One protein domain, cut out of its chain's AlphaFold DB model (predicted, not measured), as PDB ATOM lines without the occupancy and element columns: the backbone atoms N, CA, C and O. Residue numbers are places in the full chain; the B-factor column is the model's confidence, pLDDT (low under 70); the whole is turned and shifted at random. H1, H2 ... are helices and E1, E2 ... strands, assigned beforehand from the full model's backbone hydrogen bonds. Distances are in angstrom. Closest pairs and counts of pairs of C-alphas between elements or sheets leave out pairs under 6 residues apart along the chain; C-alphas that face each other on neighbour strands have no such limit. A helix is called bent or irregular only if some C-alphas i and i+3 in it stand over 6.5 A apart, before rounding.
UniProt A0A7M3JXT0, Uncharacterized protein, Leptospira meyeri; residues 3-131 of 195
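Overview. This is residues 3 to 131 of the 195 residues of an uncharacterized protein of Leptospira meyeri (UniProt A0A7M3JXT0). A long helical hairpin, H1 and H2, runs out from a small head, in which the helix H4 packs on one face of a small three-stranded sheet, over E1 and E2. The short helix H3 lies near H2 and H4 at the head, and the hairpin makes the longest axis. The printed part has 129 residues with three named strands and then four named helices, in the order E1 E2 E3 H1 H2 H3 H4, and its class is mostly helix. The sheet, in the order E1, E2, E3, is antiparallel. The whole is only just loose, close to compact, with a radius of gyration of the C-alphas of 17.2 A and spans of 53 by 36 by 22 A.

Arrangement. E1, residues 3 to 7, E2, residues 10 to 14, and E3, residues 21 to 24, form a meander, each strand the antiparallel neighbour of the one before. In the hairpin of E1 and E2, N 5 and O 12 are 2.9 A apart, within hydrogen-bond range; in that of E2 and E3, N 13 and O 21 are 2.8 A apart, also within range. H1, residues 34 to 61, and H2, residues 71 to 98, touch, opposite ways at a shallow tilt of 24 degrees; their closest C-alphas, of His 51 and Ser 83, are 5.6 A apart. H3, residues 104 to 112, is close to but not clearly touching H2, and the closest C-alphas, of Ser 92 and Ala 107, are 6.9 A apart. H4, residues 115 to 129, is on the sheet at a height of 9.0 A over the sheet, and with it makes two layers, a helix on one face of a sheet. It runs along the strands, at 6 degrees to E1 on the local plane. The closest C-alphas of E1 and H4, those of Val 6 and Ala 128, are 5.7 A apart. H2 and H4 only just touch, with 3 pairs of C-alphas within 8 A, and H2 does so with residues 91 to 98 alone. H1 and H4 are apart. Every O i to N i+4 pair is within hydrogen-bond range in H2, against 20 of 24 in H1, 9 of 11 in H4 and 1 of 5 in H3, where 4 of 6 O i to N i+3 pairs are.

Along the chain. E1 begins at C-alpha 3 (249.770, 126.568, 114.586). E1 is 13.3 A long, E2 12.9 A and E3 10.1 A. H1 is 39.9 A long, with a kink of 32 degrees near residue 51. H2, 40.8 A long, begins at C-alpha 71 (288.424, 142.650, 120.832). H3 is 13.2 A long. H4, 21.7 A long, ends at C-alpha 129 (244.252, 136.556, 128.352); it is irregular, but only just, with C-alphas 116 and 119 6.9 A apart.

Size, cuts and confidence. The two C-alphas farthest apart, of Thr 29 and Ser 68, are 54.0 A apart. The printed part has no cut, and no link is long. The mean pLDDT of the printed part is 85.6; residues 27 to 34, of which 34 belongs to H1, are under 70.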
ATOM      1  N   ARG A   3     251.020 125.816 114.708       88.38
ATOM      2  CA  ARG A   3     249.770 126.568 114.586       88.38
ATOM      3  C   ARG A   3     249.283 126.908 115.987       88.38
ATOM      4  O   ARG A   3     249.332 126.058 116.873       88.38
ATOM      5  N   PHE A   4     248.803 128.128 116.168       90.12
ATOM      6  CA  PHE A   4     248.233 128.590 117.426       90.12
ATOM      7  C   PHE A   4     246.719 128.682 117.272       90.12
ATOM      8  O   PHE A   4     246.222 129.220 116.284       90.12
ATOM      9  N   ARG A   5     245.985 128.121 118.230       89.06
ATOM     10  CA  ARG A   5     244.535 128.288 118.350       89.06
ATOM     11  C   ARG A   5     244.249 128.910 119.703       89.06
ATOM     12  O   ARG A   5     244.820 128.490 120.705       89.06
ATOM     13  N   VAL A   6     243.391 129.916 119.716       89.88
ATOM     14  CA  VAL A   6     243.010 130.636 120.928       89.88
ATOM     15  C   VAL A   6     241.566 130.314 121.239       89.88
ATOM     16  O   VAL A   6     240.683 130.479 120.393       89.88
ATOM     17  N   GLU A   7     241.351 129.875 122.466       87.88
ATOM     18  CA  GLU A   7     240.049 129.804 123.109       87.88
ATOM     19  C   GLU A   7     240.048 130.809 124.271       87.88
ATOM     20  O   GLU A   7     241.120 131.213 124.737       87.88
ATOM     21  N   PRO A   8     238.877 131.244 124.763       87.50
ATOM     22  CA  PRO A   8     238.834 132.158 125.894       87.50
ATOM     23  C   PRO A   8     239.656 131.611 127.066       87.50
ATOM     24  O   PRO A   8     239.387 130.514 127.564       87.50
ATOM     25  N   PHE A   9     240.675 132.373 127.476       86.50
ATOM     26  CA  PHE A   9     241.577 132.057 128.588       86.50
ATOM     27  C   PHE A   9     242.456 130.816 128.384       86.50
ATOM     28  O   PHE A   9     242.986 130.261 129.351       86.50
ATOM     29  N   LYS A  10     242.620 130.359 127.134       89.50
ATOM     30  CA  LYS A  10     243.464 129.209 126.790       89.50
ATOM     31  C   LYS A  10     244.128 129.389 125.428       89.50
ATOM     32  O   LYS A  10     243.490 129.760 124.446       89.50
ATOM     33  N   ILE A  11     245.405 129.037 125.336       90.50
ATOM     34  CA  ILE A  11     246.111 128.911 124.059       90.50
ATOM     35  C   ILE A  11     246.465 127.449 123.809       90.50
ATOM     36  O   ILE A  11     246.962 126.744 124.685       90.50
ATOM     37  N   ILE A  12     246.195 126.986 122.595       91.12
ATOM     38  CA  ILE A  12     246.466 125.627 122.141       91.12
ATOM     39  C   ILE A  12     247.560 125.703 121.079       91.12
ATOM     40  O   ILE A  12     247.373 126.266 119.997       91.12
ATOM     41  N   LEU A  13     248.707 125.112 121.389       91.44
ATOM     42  CA  LEU A  13     249.841 124.985 120.489       91.44
ATOM     43  C   LEU A  13     249.722 123.655 119.754       91.44
ATOM     44  O   LEU A  13     249.748 122.585 120.362       91.44
ATOM     45  N   ILE A  14     249.607 123.723 118.434       90.31
ATOM     46  CA  ILE A  14     249.474 122.560 117.561       90.31
ATOM     47  C   ILE A  14     250.793 122.418 116.791       90.31
ATOM     48  O   ILE A  14     251.018 123.153 115.821       90.31
ATOM     49  N   PRO A  15     251.704 121.525 117.222       88.00
ATOM     50  CA  PRO A  15     252.915 121.248 116.462       88.00
ATOM     51  C   PRO A  15     252.564 120.564 115.132       88.00
ATOM     52  O   PRO A  15     251.506 119.953 114.990       88.00
ATOM     53  N   LYS A  16     253.466 120.642 114.144       82.56
ATOM     54  CA  LYS A  16     253.304 119.943 112.852       82.56
ATOM     55  C   LYS A  16     253.174 118.425 113.041       82.56
ATOM     56  O   LYS A  16     252.444 117.773 112.303       82.56
ATOM     57  N   GLU A  17     253.883 117.897 114.032       79.50
ATOM     58  CA  GLU A  17     253.923 116.491 114.411       79.50
ATOM     59  C   GLU A  17     253.871 116.416 115.942       79.50
ATOM     60  O   GLU A  17     254.589 117.151 116.624       79.50
ATOM     61  N   GLY A  18     253.007 115.561 116.490       80.19
ATOM     62  CA  GLY A  18     252.856 115.373 117.935       80.19
ATOM     63  C   GLY A  18     251.507 115.819 118.499       80.19
ATOM     64  O   GLY A  18     250.569 116.143 117.772       80.19
ATOM     65  N   LYS A  19     251.400 115.778 119.830       87.62
ATOM     66  CA  LYS A  19     250.180 116.133 120.567       87.62
ATOM     67  C   LYS A  19     250.071 117.649 120.734       87.62
ATOM     68  O   LYS A  19     251.074 118.320 120.967       87.62
ATOM     69  N   SER A  20     248.848 118.169 120.644       89.25
ATOM     70  CA  SER A  20     248.550 119.562 120.976       89.25
ATOM     71  C   SER A  20     248.832 119.837 122.451       89.25
ATOM     72  O   SER A  20     248.517 119.005 123.305       89.25
ATOM     73  N   ILE A  21     249.386 121.008 122.742       89.44
ATOM     74  CA  ILE A  21     249.697 121.458 124.099       89.44
ATOM     75  C   ILE A  21     248.736 122.590 124.446       89.44
ATOM     76  O   ILE A  21     248.680 123.583 123.724       89.44
ATOM     77  N   THR A  22     247.993 122.448 125.537       90.38
ATOM     78  CA  THR A  22     247.067 123.478 126.020       90.38
ATOM     79  C   THR A  22     247.699 124.216 127.190       90.38
ATOM     80  O   THR A  22     248.146 123.585 128.146       90.38
ATOM     81  N   LEU A  23     247.719 125.544 127.121       88.81
ATOM     82  CA  LEU A  23     248.167 126.424 128.194       88.81
ATOM     83  C   LEU A  23     246.983 127.285 128.638       88.81
ATOM     84  O   LEU A  23     246.381 127.986 127.826       88.81
ATOM     85  N   GLU A  24     246.636 127.210 129.918       88.19
ATOM     86  CA  GLU A  24     245.551 127.996 130.512       88.19
ATOM     87  C   GLU A  24     246.093 129.309 131.078       88.19
ATOM     88  O   GLU A  24     247.200 129.336 131.614       88.19
ATOM     89  N   THR A  25     245.332 130.399 130.975       86.06
ATOM     90  CA  THR A  25     245.738 131.711 131.499       86.06
ATOM     91  C   THR A  25     245.329 131.894 132.962       86.06
ATOM     92  O   THR A  25     244.375 131.253 133.411       86.06
ATOM     93  N   VAL A  26     246.023 132.767 133.713       79.31
ATOM     94  CA  VAL A  26     245.815 133.039 135.162       79.31
ATOM     95  C   VAL A  26     244.523 133.823 135.443       79.31
ATOM     96  O   VAL A  26     244.541 134.882 136.039       79.31
ATOM     97  N   ASP A  27     243.384 133.258 135.049       63.41
ATOM     98  CA  ASP A  27     242.014 133.701 135.343       63.41
ATOM     99  C   ASP A  27     241.376 134.630 134.312       63.41
ATOM    100  O   ASP A  27     241.985 135.539 133.755       63.41
ATOM    101  N   GLY A  28     240.082 134.388 134.072       56.72
ATOM    102  CA  GLY A  28     239.246 135.084 133.094       56.72
ATOM    103  C   GLY A  28     238.920 136.545 133.416       56.72
ATOM    104  O   GLY A  28     237.905 137.077 132.974       56.72
ATOM    105  N   THR A  29     239.771 137.191 134.208       58.66
ATOM    106  CA  THR A  29     239.729 138.603 134.593       58.66
ATOM    107  C   THR A  29     240.893 139.331 133.918       58.66
ATOM    108  O   THR A  29     241.756 139.919 134.566       58.66
ATOM    109  N   GLY A  30     240.902 139.327 132.577       53.78
ATOM    110  CA  GLY A  30     241.935 139.960 131.737       53.78
ATOM    111  C   GLY A  30     242.198 141.453 132.008       53.78
ATOM    112  O   GLY A  30     243.154 142.011 131.487       53.78
ATOM    113  N   ILE A  31     241.390 142.094 132.857       55.41
ATOM    114  CA  ILE A  31     241.501 143.502 133.251       55.41
ATOM    115  C   ILE A  31     242.557 143.718 134.352       55.41
ATOM    116  O   ILE A  31     243.222 144.746 134.351       55.41
ATOM    117  N   PHE A  32     242.756 142.778 135.288       54.56
ATOM    118  CA  PHE A  32     243.690 143.009 136.407       54.56
ATOM    119  C   PHE A  32     245.154 142.722 136.036       54.56
ATOM    120  O   PHE A  32     246.071 143.246 136.663       54.56
ATOM    121  N   MET A  33     245.378 141.917 134.993       68.31
ATOM    122  CA  MET A  33     246.716 141.612 134.479       68.31
ATOM    123  C   MET A  33     247.159 142.541 133.347       68.31
ATOM    124  O   MET A  33     248.350 142.563 133.041       68.31
ATOM    125  N   SER A  34     246.262 143.332 132.743       69.00
ATOM    126  CA  SER A  34     246.615 144.168 131.588       69.00
ATOM    127  C   SER A  34     247.733 145.154 131.924       69.00
ATOM    128  O   SER A  34     248.718 145.215 131.205       69.00
ATOM    129  N   THR A  35     247.667 145.821 133.077       73.75
ATOM    130  CA  THR A  35     248.699 146.774 133.522       73.75
ATOM    131  C   THR A  35     250.058 146.119 133.768       73.75
ATOM    132  O   THR A  35     251.090 146.697 133.433       73.75
ATOM    133  N   VAL A  36     250.085 144.906 134.327       78.12
ATOM    134  CA  VAL A  36     251.330 144.145 134.532       78.12
ATOM    135  C   VAL A  36     251.914 143.716 133.185       78.12
ATOM    136  O   VAL A  36     253.113 143.867 132.953       78.12
ATOM    137  N   LEU A  37     251.079 143.218 132.274       77.62
ATOM    138  CA  LEU A  37     251.506 142.781 130.945       77.62
ATOM    139  C   LEU A  37     251.929 143.961 130.056       77.62
ATOM    140  O   LEU A  37     252.878 143.822 129.282       77.62
ATOM    141  N   ASP A  38     251.312 145.131 130.219       80.62
ATOM    142  CA  ASP A  38     251.706 146.375 129.556       80.62
ATOM    143  C   ASP A  38     253.114 146.794 129.991       80.62
ATOM    144  O   ASP A  38     253.966 147.056 129.144       80.62
ATOM    145  N   GLN A  39     253.415 146.759 131.294       83.44
ATOM    146  CA  GLN A  39     254.764 147.044 131.804       83.44
ATOM    147  C   GLN A  39     255.814 146.069 131.258       83.44
ATOM    148  O   GLN A  39     256.936 146.467 130.932       83.44
ATOM    149  N   VAL A  40     255.468 144.785 131.164       82.31
ATOM    150  CA  VAL A  40     256.356 143.759 130.596       82.31
ATOM    151  C   VAL A  40     256.572 144.019 129.094       82.31
ATOM    152  O   VAL A  40     257.703 143.937 128.611       82.31
ATOM    153  N   THR A  41     255.534 144.440 128.370       81.25
ATOM    154  CA  THR A  41     255.589 144.778 126.935       81.25
ATOM    155  C   THR A  41     256.381 146.059 126.652       81.25
ATOM    156  O   THR A  41     257.162 146.107 125.701       81.25
ATOM    157  N   GLU A  42     256.242 147.090 127.483       85.00
ATOM    158  CA  GLU A  42     257.035 148.327 127.416       85.00
ATOM    159  C   GLU A  42     258.536 148.028 127.552       85.00
ATOM    160  O   GLU A  42     259.346 148.446 126.716       85.00
ATOM    161  N   LYS A  43     258.912 147.211 128.547       84.31
ATOM    162  CA  LYS A  43     260.301 146.755 128.729       84.31
ATOM    163  C   LYS A  43     260.816 145.984 127.516       84.31
ATOM    164  O   LYS A  43     261.988 146.115 127.167       84.31
ATOM    165  N   PHE A  44     259.973 145.184 126.867       85.50
ATOM    166  CA  PHE A  44     260.355 144.486 125.641       85.50
ATOM    167  C   PHE A  44     260.647 145.450 124.499       85.50
ATOM    168  O   PHE A  44     261.727 145.374 123.915       85.50
ATOM    169  N   LYS A  45     259.750 146.403 124.229       84.81
ATOM    170  CA  LYS A  45     259.955 147.414 123.178       84.81
ATOM    171  C   LYS A  45     261.259 148.188 123.387       84.81
ATOM    172  O   LYS A  45     262.023 148.353 122.436       84.81
ATOM    173  N   ALA A  46     261.547 148.579 124.629       86.50
ATOM    174  CA  ALA A  46     262.780 149.276 124.987       86.50
ATOM    175  C   ALA A  46     264.052 148.441 124.734       86.50
ATOM    176  O   ALA A  46     265.091 148.999 124.391       86.50
ATOM    177  N   ASN A  47     263.983 147.111 124.868       86.12
ATOM    178  CA  ASN A  47     265.116 146.212 124.622       86.12
ATOM    179  C   ASN A  47     265.201 145.709 123.169       86.12
ATOM    180  O   ASN A  47     266.276 145.302 122.730       86.12
ATOM    181  N   MET A  48     264.110 145.761 122.401       85.75
ATOM    182  CA  MET A  48     264.075 145.243 121.031       85.75
ATOM    183  C   MET A  48     264.804 146.155 120.039       85.75
ATOM    184  O   MET A  48     265.548 145.676 119.188       85.75
ATOM    185  N   ALA A  49     264.640 147.475 120.164       85.81
ATOM    186  CA  ALA A  49     265.348 148.443 119.324       85.81
ATOM    187  C   ALA A  49     266.889 148.310 119.406       85.81
ATOM    188  O   ALA A  49     267.513 148.147 118.353       85.81
ATOM    189  N   PRO A  50     267.522 148.300 120.600       88.19
ATOM    190  CA  PRO A  50     268.967 148.101 120.696       88.19
ATOM    191  C   PRO A  50     269.394 146.694 120.261       88.19
ATOM    192  O   PRO A  50     270.455 146.547 119.662       88.19
ATOM    193  N   HIS A  51     268.578 145.658 120.491       90.06
ATOM    194  CA  HIS A  51     268.878 144.314 119.989       90.06
ATOM    195  C   HIS A  51     268.932 144.251 118.463       90.06
ATOM    196  O   HIS A  51     269.864 143.680 117.903       90.06
ATOM    197  N   ASN A  52     267.962 144.867 117.786       89.50
ATOM    198  CA  ASN A  52     267.924 144.911 116.328       89.50
ATOM    199  C   ASN A  52     269.130 145.670 115.758       89.50
ATOM    200  O   ASN A  52     269.716 145.226 114.773       89.50
ATOM    201  N   ALA A  53     269.528 146.774 116.399       90.06
ATOM    202  CA  ALA A  53     270.730 147.516 116.021       90.06
ATOM    203  C   ALA A  53     271.998 146.653 116.158       90.06
ATOM    204  O   ALA A  53     272.771 146.544 115.207       90.06
ATOM    205  N   LEU A  54     272.169 145.965 117.293       91.38
ATOM    206  CA  LEU A  54     273.277 145.025 117.502       91.38
ATOM    207  C   LEU A  54     273.241 143.860 116.505       91.38
ATOM    208  O   LEU A  54     274.286 143.429 116.031       91.38
ATOM    209  N   GLY A  55     272.054 143.364 116.149       90.75
ATOM    210  CA  GLY A  55     271.880 142.290 115.172       90.75
ATOM    211  C   GLY A  55     272.364 142.665 113.768       90.75
ATOM    212  O   GLY A  55     272.960 141.830 113.085       90.75
ATOM    213  N   LEU A  56     272.171 143.919 113.348       92.38
ATOM    214  CA  LEU A  56     272.696 144.423 112.073       92.38
ATOM    215  C   LEU A  56     274.226 144.438 112.055       92.38
ATOM    216  O   LEU A  56     274.830 144.037 111.061       92.38
ATOM    217  N   GLU A  57     274.852 144.858 113.152       90.50
ATOM    218  CA  GLU A  57     276.310 144.838 113.296       90.50
ATOM    219  C   GLU A  57     276.844 143.401 113.382       90.50
ATOM    220  O   GLU A  57     277.769 143.034 112.657       90.50
ATOM    221  N   TYR A  58     276.195 142.541 114.169       90.62
ATOM    222  CA  TYR A  58     276.542 141.125 114.289       90.62
ATOM    223  C   TYR A  58     276.459 140.389 112.941       90.62
ATOM    224  O   TYR A  58     277.332 139.584 112.622       90.62
ATOM    225  N   THR A  59     275.472 140.712 112.096       91.88
ATOM    226  CA  THR A  59     275.307 140.117 110.753       91.88
ATOM    227  C   THR A  59     276.552 140.301 109.875       91.88
ATOM    228  O   THR A  59     276.836 139.445 109.034       91.88
ATOM    229  N   LYS A  60     277.327 141.375 110.085       91.38
ATOM    230  CA  LYS A  60     278.567 141.656 109.341       91.38
ATOM    231  C   LYS A  60     279.720 140.731 109.738       91.38
ATOM    232  O   LYS A  60     280.636 140.530 108.945       91.38
ATOM    233  N   ILE A  61     279.675 140.171 110.947       91.50
ATOM    234  CA  ILE A  61     280.759 139.369 111.528       91.50
ATOM    235  C   ILE A  61     280.361 137.917 111.825       91.50
ATOM    236  O   ILE A  61     281.232 137.110 112.124       91.50
ATOM    237  N   GLN A  62     279.083 137.547 111.690       87.69
ATOM    238  CA  GLN A  62     278.554 136.223 112.066       87.69
ATOM    239  C   GLN A  62     279.218 135.026 111.358       87.69
ATOM    240  O   GLN A  62     279.115 133.901 111.835       87.69
ATOM    241  N   PHE A  63     279.869 135.256 110.213       90.62
ATOM    242  CA  PHE A  63     280.575 134.224 109.444       90.62
ATOM    243  C   PHE A  63     282.087 134.199 109.701       90.62
ATOM    244  O   PHE A  63     282.781 133.348 109.144       90.62
ATOM    245  N   LYS A  64     282.612 135.131 110.505       90.00
ATOM    246  CA  LYS A  64     284.016 135.115 110.917       90.00
ATOM    247  C   LYS A  64     284.245 133.990 111.922       90.00
ATOM    248  O   LYS A  64     283.378 133.683 112.737       90.00
ATOM    249  N   ASP A  65     285.432 133.393 111.876       87.75
ATOM    250  CA  ASP A  65     285.838 132.428 112.894       87.75
ATOM    251  C   ASP A  65     285.993 133.157 114.236       87.75
ATOM    252  O   ASP A  65     286.565 134.249 114.292       87.75
ATOM    253  N   VAL A  66     285.526 132.541 115.320       83.31
ATOM    254  CA  VAL A  66     285.582 133.089 116.682       83.31
ATOM    255  C   VAL A  66     287.018 133.443 117.073       83.31
ATOM    256  O   VAL A  66     287.245 134.427 117.765       83.31
ATOM    257  N   LYS A  67     288.006 132.689 116.575       86.81
ATOM    258  CA  LYS A  67     289.438 132.942 116.826       86.81
ATOM    259  C   LYS A  67     290.017 134.130 116.049       86.81
ATOM    260  O   LYS A  67     291.149 134.522 116.310       86.81
ATOM    261  N   SER A  68     289.281 134.646 115.067       89.69
ATOM    262  CA  SER A  68     289.695 135.751 114.192       89.69
ATOM    263  C   SER A  68     289.033 137.084 114.542       89.69
ATOM    264  O   SER A  68     289.274 138.076 113.853       89.69
ATOM    265  N   LEU A  69     288.198 137.103 115.585       90.25
ATOM    266  CA  LEU A  69     287.509 138.304 116.033       90.25
ATOM    267  C   LEU A  69     288.492 139.272 116.689       90.25
ATOM    268  O   LEU A  69     289.367 138.877 117.463       90.25
ATOM    269  N   THR A  70     288.338 140.559 116.394       93.56
ATOM    270  CA  THR A  70     289.010 141.597 117.180       93.56
ATOM    271  C   THR A  70     288.332 141.734 118.545       93.56
ATOM    272  O   THR A  70     287.192 141.317 118.738       93.56
ATOM    273  N   LYS A  71     289.003 142.378 119.506       92.88
ATOM    274  CA  LYS A  71     288.424 142.650 120.832       92.88
ATOM    275  C   LYS A  71     287.080 143.395 120.749       92.88
ATOM    276  O   LYS A  71     286.159 143.095 121.496       92.88
ATOM    277  N   GLU A  72     286.968 144.338 119.818       91.06
ATOM    278  CA  GLU A  72     285.741 145.104 119.566       91.06
ATOM    279  C   GLU A  72     284.612 144.203 119.047       91.06
ATOM    280  O   GLU A  72     283.463 144.337 119.463       91.06
ATOM    281  N   GLU A  73     284.934 143.244 118.177       91.44
ATOM    282  CA  GLU A  73     283.973 142.270 117.663       91.44
ATOM    283  C   GLU A  73     283.561 141.250 118.733       91.44
ATOM    284  O   GLU A  73     282.389 140.887 118.816       91.44
ATOM    285  N   GLU A  74     284.483 140.818 119.598       92.50
ATOM    286  CA  GLU A  74     284.154 139.977 120.756       92.50
ATOM    287  C   GLU A  74     283.196 140.681 121.721       92.50
ATOM    288  O   GLU A  74     282.249 140.065 122.222       92.50
ATOM    289  N   ASP A  75     283.430 141.964 121.993       93.25
ATOM    290  CA  ASP A  75     282.570 142.756 122.868       93.25
ATOM    291  C   ASP A  75     281.190 142.980 122.226       93.25
ATOM    292  O   ASP A  75     280.174 142.775 122.895       93.25
ATOM    293  N   LEU A  76     281.126 143.222 120.908       93.06
ATOM    294  CA  LEU A  76     279.868 143.242 120.150       93.06
ATOM    295  C   LEU A  76     279.097 141.913 120.269       93.06
ATOM    296  O   LEU A  76     277.883 141.917 120.494       93.06
ATOM    297  N   VAL A  77     279.776 140.766 120.151       91.12
ATOM    298  CA  VAL A  77     279.149 139.442 120.314       91.12
ATOM    299  C   VAL A  77     278.602 139.266 121.733       91.12
ATOM    300  O   VAL A  77     277.469 138.803 121.900       91.12
ATOM    301  N   LYS A  78     279.362 139.658 122.763       92.50
ATOM    302  CA  LYS A  78     278.897 139.599 124.160       92.50
ATOM    303  C   LYS A  78     277.663 140.473 124.373       92.50
ATOM    304  O   LYS A  78     276.699 140.009 124.985       92.50
ATOM    305  N   GLU A  79     277.667 141.701 123.865       92.62
ATOM    306  CA  GLU A  79     276.525 142.613 123.963       92.62
ATOM    307  C   GLU A  79     275.296 142.067 123.235       92.62
ATOM    308  O   GLU A  79     274.190 142.088 123.785       92.62
ATOM    309  N   PHE A  80     275.480 141.503 122.040       90.81
ATOM    310  CA  PHE A  80     274.405 140.868 121.283       90.81
ATOM    311  C   PHE A  80     273.782 139.692 122.051       90.81
ATOM    312  O   PHE A  80     272.555 139.618 122.178       90.81
ATOM    313  N   ILE A  81     274.606 138.819 122.643       90.38
ATOM    314  CA  ILE A  81     274.144 137.695 123.475       90.38
ATOM    315  C   ILE A  81     273.399 138.201 124.715       90.38
ATOM    316  O   ILE A  81     272.300 137.730 125.014       90.38
ATOM    317  N   GLN A  82     273.955 139.178 125.434       92.00
ATOM    318  CA  GLN A  82     273.298 139.758 126.609       92.00
ATOM    319  C   GLN A  82     271.952 140.393 126.254       92.00
ATOM    320  O   GLN A  82     270.977 140.236 126.991       92.00
ATOM    321  N   SER A  83     271.886 141.086 125.121       88.88
ATOM    322  CA  SER A  83     270.660 141.679 124.601       88.88
ATOM    323  C   SER A  83     269.617 140.604 124.256       88.88
ATOM    324  O   SER A  83     268.466 140.694 124.691       88.88
ATOM    325  N   GLY A  84     270.033 139.513 123.604       86.88
ATOM    326  CA  GLY A  84     269.180 138.346 123.360       86.88
ATOM    327  C   GLY A  84     268.653 137.706 124.651       86.88
ATOM    328  O   GLY A  84     267.472 137.374 124.738       86.88
ATOM    329  N   ASN A  85     269.479 137.620 125.698       88.62
ATOM    330  CA  ASN A  85     269.056 137.114 127.009       88.62
ATOM    331  C   ASN A  85     267.998 138.011 127.673       88.62
ATOM    332  O   ASN A  85     267.089 137.504 128.333       88.62
ATOM    333  N   ARG A  86     268.068 139.339 127.489       88.38
ATOM    334  CA  ARG A  86     267.026 140.266 127.975       88.38
ATOM    335  C   ARG A  86     265.692 140.026 127.267       88.38
ATOM    336  O   ARG A  86     264.653 140.035 127.923       88.38
ATOM    337  N   ILE A  87     265.724 139.755 125.963       86.81
ATOM    338  CA  ILE A  87     264.532 139.389 125.185       86.81
ATOM    339  C   ILE A  87     263.974 138.030 125.627       86.81
ATOM    340  O   ILE A  87     262.775 137.904 125.853       86.81
ATOM    341  N   ALA A  88     264.824 137.020 125.816       86.56
ATOM    342  CA  ALA A  88     264.390 135.713 126.312       86.56
ATOM    343  C   ALA A  88     263.709 135.826 127.689       86.56
ATOM    344  O   ALA A  88     262.653 135.232 127.925       86.56
ATOM    345  N   LYS A  89     264.267 136.663 128.575       88.38
ATOM    346  CA  LYS A  89     263.681 136.957 129.887       88.38
ATOM    347  C   LYS A  89     262.279 137.558 129.774       88.38
ATOM    348  O   LYS A  89     261.425 137.181 130.569       88.38
ATOM    349  N   PHE A  90     262.021 138.421 128.787       88.69
ATOM    350  CA  PHE A  90     260.675 138.949 128.540       88.69
ATOM    351  C   PHE A  90     259.663 137.832 128.274       88.69
ATOM    352  O   PHE A  90     258.633 137.801 128.942       88.69
ATOM    353  N   TYR A  91     259.950 136.899 127.359       86.62
ATOM    354  CA  TYR A  91     259.005 135.820 127.045       86.62
ATOM    355  C   TYR A  91     258.703 134.961 128.276       86.62
ATOM    356  O   TYR A  91     257.543 134.642 128.539       86.62
ATOM    357  N   SER A  92     259.729 134.644 129.069       88.06
ATOM    358  CA  SER A  92     259.553 133.899 130.318       88.06
ATOM    359  C   SER A  92     258.746 134.683 131.358       88.06
ATOM    360  O   SER A  92     257.866 134.114 132.001       88.06
ATOM    361  N   GLU A  93     259.034 135.974 131.545       88.44
ATOM    362  CA  GLU A  93     258.326 136.831 132.503       88.44
ATOM    363  C   GLU A  93     256.858 136.981 132.098       88.44
ATOM    364  O   GLU A  93     255.973 136.757 132.924       88.44
ATOM    365  N   TYR A  94     256.591 137.240 130.817       88.00
ATOM    366  CA  TYR A  94     255.240 137.333 130.275       88.00
ATOM    367  C   TYR A  94     254.455 136.039 130.515       88.00
ATOM    368  O   TYR A  94     253.364 136.078 131.081       88.00
ATOM    369  N   CYS A  95     255.026 134.879 130.169       88.31
ATOM    370  CA  CYS A  95     254.375 133.585 130.384       88.31
ATOM    371  C   CYS A  95     254.112 133.313 131.868       88.31
ATOM    372  O   CYS A  95     253.016 132.889 132.212       88.31
ATOM    373  N   SER A  96     255.057 133.636 132.756       88.44
ATOM    374  CA  SER A  96     254.884 133.440 134.203       88.44
ATOM    375  C   SER A  96     253.747 134.265 134.814       88.44
ATOM    376  O   SER A  96     253.213 133.902 135.859       88.44
ATOM    377  N   LYS A  97     253.393 135.391 134.185       86.62
ATOM    378  CA  LYS A  97     252.281 136.251 134.607       86.62
ATOM    379  C   LYS A  97     250.976 135.884 133.909       86.62
ATOM    380  O   LYS A  97     249.916 135.988 134.514       86.62
ATOM    381  N   ALA A  98     251.053 135.474 132.647       85.50
ATOM    382  CA  ALA A  98     249.890 135.207 131.814       85.50
ATOM    383  C   ALA A  98     249.340 133.781 131.966       85.50
ATOM    384  O   ALA A  98     248.139 133.598 131.792       85.50
ATOM    385  N   LEU A  99     250.174 132.782 132.284       87.75
ATOM    386  CA  LEU A  99     249.817 131.357 132.276       87.75
ATOM    387  C   LEU A  99     249.756 130.725 133.672       87.75
ATOM    388  O   LEU A  99     250.595 130.988 134.530       87.75
ATOM    389  N   LYS A 100     248.775 129.837 133.869       87.06
ATOM    390  CA  LYS A 100     248.611 129.033 135.085       87.06
ATOM    391  C   LYS A 100     249.663 127.947 135.187       87.06
ATOM    392  O   LYS A 100     250.025 127.296 134.198       87.06
ATOM    393  N   ASP A 101     250.100 127.736 136.425       84.94
ATOM    394  CA  ASP A 101     251.069 126.717 136.810       84.94
ATOM    395  C   ASP A 101     252.310 126.758 135.903       84.94
ATOM    396  O   ASP A 101     252.756 125.722 135.414       84.94
ATOM    397  N   TRP A 102     252.787 127.961 135.558       87.94
ATOM    398  CA  TRP A 102     253.968 128.136 134.714       87.94
ATOM    399  C   TRP A 102     255.219 127.666 135.462       87.94
ATOM    400  O   TRP A 102     255.591 128.243 136.484       87.94
ATOM    401  N   ASP A 103     255.864 126.627 134.942       86.00
ATOM    402  CA  ASP A 103     257.035 125.974 135.525       86.00
ATOM    403  C   ASP A 103     258.158 125.797 134.484       86.00
ATOM    404  O   ASP A 103     258.049 126.222 133.331       86.00
ATOM    405  N   LEU A 104     259.272 125.187 134.903       81.81
ATOM    406  CA  LEU A 104     260.425 124.932 134.033       81.81
ATOM    407  C   LEU A 104     260.089 123.972 132.877       81.81
ATOM    408  O   LEU A 104     260.590 124.155 131.767       81.81
ATOM    409  N   ASP A 105     259.205 123.000 133.106       81.31
ATOM    410  CA  ASP A 105     258.806 122.022 132.090       81.31
ATOM    411  C   ASP A 105     257.972 122.679 130.980       81.31
ATOM    412  O   ASP A 105     258.149 122.387 129.790       81.31
ATOM    413  N   LYS A 106     257.103 123.626 131.344       82.56
ATOM    414  CA  LYS A 106     256.367 124.470 130.397       82.56
ATOM    415  C   LYS A 106     257.255 125.533 129.765       82.56
ATOM    416  O   LYS A 106     257.059 125.840 128.590       82.56
ATOM    417  N   ALA A 107     258.259 126.050 130.469       84.94
ATOM    418  CA  ALA A 107     259.224 126.977 129.879       84.94
ATOM    419  C   ALA A 107     259.985 126.344 128.704       84.94
ATOM    420  O   ALA A 107     260.187 127.010 127.689       84.94
ATOM    421  N   ALA A 108     260.266 125.037 128.762       87.62
ATOM    422  CA  ALA A 108     260.862 124.286 127.651       87.62
ATOM    423  C   ALA A 108     259.983 124.244 126.381       87.62
ATOM    424  O   ALA A 108     260.433 123.816 125.315       87.62
ATOM    425  N   ILE A 109     258.714 124.669 126.451       86.12
ATOM    426  CA  ILE A 109     257.868 124.859 125.266       86.12
ATOM    427  C   ILE A 109     258.385 126.034 124.430       86.12
ATOM    428  O   ILE A 109     258.368 125.935 123.203       86.12
ATOM    429  N   LEU A 110     258.882 127.106 125.061       86.31
ATOM    430  CA  LEU A 110     259.414 128.274 124.351       86.31
ATOM    431  C   LEU A 110     260.610 127.896 123.470       86.31
ATOM    432  O   LEU A 110     260.706 128.381 122.347       86.31
ATOM    433  N   ASP A 111     261.446 126.960 123.924       87.31
ATOM    434  CA  ASP A 111     262.587 126.451 123.151       87.31
ATOM    435  C   ASP A 111     262.164 125.619 121.931       87.31
ATOM    436  O   ASP A 111     262.908 125.498 120.956       87.31
ATOM    437  N   LYS A 112     260.956 125.041 121.963       88.50
ATOM    438  CA  LYS A 112     260.404 124.247 120.854       88.50
ATOM    439  C   LYS A 112     259.724 125.119 119.801       88.50
ATOM    440  O   LYS A 112     259.632 124.709 118.641       88.50
ATOM    441  N   ILE A 113     259.237 126.302 120.178       87.19
ATOM    442  CA  ILE A 113     258.618 127.244 119.243       87.19
ATOM    443  C   ILE A 113     259.724 127.865 118.373       87.19
ATOM    444  O   ILE A 113     260.696 128.408 118.897       87.19
ATOM    445  N   PRO A 114     259.609 127.827 117.031       88.50
ATOM    446  CA  PRO A 114     260.566 128.502 116.166       88.50
ATOM    447  C   PRO A 114     260.668 129.990 116.516       88.50
ATOM    448  O   PRO A 114     259.646 130.651 116.659       88.50
ATOM    449  N   LYS A 115     261.889 130.538 116.580       85.12
ATOM    450  CA  LYS A 115     262.144 131.921 117.040       85.12
ATOM    451  C   LYS A 115     261.274 132.981 116.352       85.12
ATOM    452  O   LYS A 115     260.789 133.893 117.006       85.12
ATOM    453  N   HIS A 116     261.037 132.838 115.047       83.69
ATOM    454  CA  HIS A 116     260.197 133.762 114.277       83.69
ATOM    455  C   HIS A 116     258.705 133.705 114.654       83.69
ATOM    456  O   HIS A 116     257.993 134.660 114.386       83.69
ATOM    457  N   GLN A 117     258.243 132.618 115.283       86.81
ATOM    458  CA  GLN A 117     256.863 132.428 115.746       86.81
ATOM    459  C   GLN A 117     256.666 132.803 117.224       86.81
ATOM    460  O   GLN A 117     255.558 132.671 117.738       86.81
ATOM    461  N   LEU A 118     257.713 133.232 117.942       86.75
ATOM    462  CA  LEU A 118     257.585 133.611 119.355       86.75
ATOM    463  C   LEU A 118     256.715 134.859 119.537       86.75
ATOM    464  O   LEU A 118     255.929 134.919 120.478       86.75
ATOM    465  N   ASN A 119     256.809 135.826 118.619       84.94
ATOM    466  CA  ASN A 119     255.927 136.994 118.628       84.94
ATOM    467  C   ASN A 119     254.478 136.590 118.350       84.94
ATOM    468  O   ASN A 119     253.602 136.961 119.124       84.94
ATOM    469  N   ASP A 120     254.246 135.746 117.337       87.00
ATOM    470  CA  ASP A 120     252.914 135.203 117.046       87.00
ATOM    471  C   ASP A 120     252.328 134.505 118.280       87.00
ATOM    472  O   ASP A 120     251.171 134.716 118.634       87.00
ATOM    473  N   PHE A 121     253.128 133.689 118.974       89.25
ATOM    474  CA  PHE A 121     252.708 133.026 120.204       89.25
ATOM    475  C   PHE A 121     252.267 134.030 121.278       89.25
ATOM    476  O   PHE A 121     251.195 133.855 121.859       89.25
ATOM    477  N   VAL A 122     253.051 135.088 121.520       85.62
ATOM    478  CA  VAL A 122     252.700 136.131 122.497       85.62
ATOM    479  C   VAL A 122     251.431 136.871 122.088       85.62
ATOM    480  O   VAL A 122     250.576 137.090 122.938       85.62
ATOM    481  N   GLU A 123     251.246 137.201 120.811       85.44
ATOM    482  CA  GLU A 123     250.013 137.839 120.328       85.44
ATOM    483  C   GLU A 123     248.776 136.970 120.591       85.44
ATOM    484  O   GLU A 123     247.749 137.453 121.076       85.44
ATOM    485  N   HIS A 124     248.878 135.663 120.340       88.94
ATOM    486  CA  HIS A 124     247.796 134.721 120.625       88.94
ATOM    487  C   HIS A 124     247.576 134.553 122.135       88.94
ATOM    488  O   HIS A 124     246.438 134.392 122.577       88.94
ATOM    489  N   LEU A 125     248.637 134.625 122.939       87.25
ATOM    490  CA  LEU A 125     248.542 134.595 124.395       87.25
ATOM    491  C   LEU A 125     247.854 135.854 124.939       87.25
ATOM    492  O   LEU A 125     246.967 135.732 125.780       87.25
ATOM    493  N   VAL A 126     248.183 137.041 124.420       83.81
ATOM    494  CA  VAL A 126     247.483 138.302 124.730       83.81
ATOM    495  C   VAL A 126     245.997 138.151 124.414       83.81
ATOM    496  O   VAL A 126     245.148 138.432 125.260       83.81
ATOM    497  N   ALA A 127     245.673 137.653 123.216       84.94
ATOM    498  CA  ALA A 127     244.293 137.419 122.816       84.94
ATOM    499  C   ALA A 127     243.583 136.455 123.781       84.94
ATOM    500  O   ALA A 127     242.454 136.730 124.180       84.94
ATOM    501  N   ALA A 128     244.245 135.374 124.203       86.56
ATOM    502  CA  ALA A 128     243.698 134.418 125.164       86.56
ATOM    503  C   ALA A 128     243.424 135.063 126.533       86.56
ATOM    504  O   ALA A 128     242.334 134.883 127.079       86.56
ATOM    505  N   VAL A 129     244.375 135.844 127.063       83.62
ATOM    506  CA  VAL A 129     244.252 136.556 128.352       83.62
ATOM    507  C   VAL A 129     243.077 137.537 128.335       83.62
ATOM    508  O   VAL A 129     242.349 137.657 129.319       83.62
ATOM    509  N   LEU A 130     242.846 138.197 127.200       82.38
ATOM    510  CA  LEU A 130     241.720 139.111 127.001       82.38
ATOM    511  C   LEU A 130     240.388 138.392 126.703       82.38
ATOM    512  O   LEU A 130     239.381 139.052 126.457       82.38
ATOM    513  N   GLY A 131     240.357 137.054 126.726       81.44
ATOM    514  CA  GLY A 131     239.152 136.256 126.467       81.44
ATOM    515  C   GLY A 131     238.766 136.160 124.987       81.44
ATOM    516  O   GLY A 131     237.627 135.824 124.661       81.44
TER     517      GLY A 131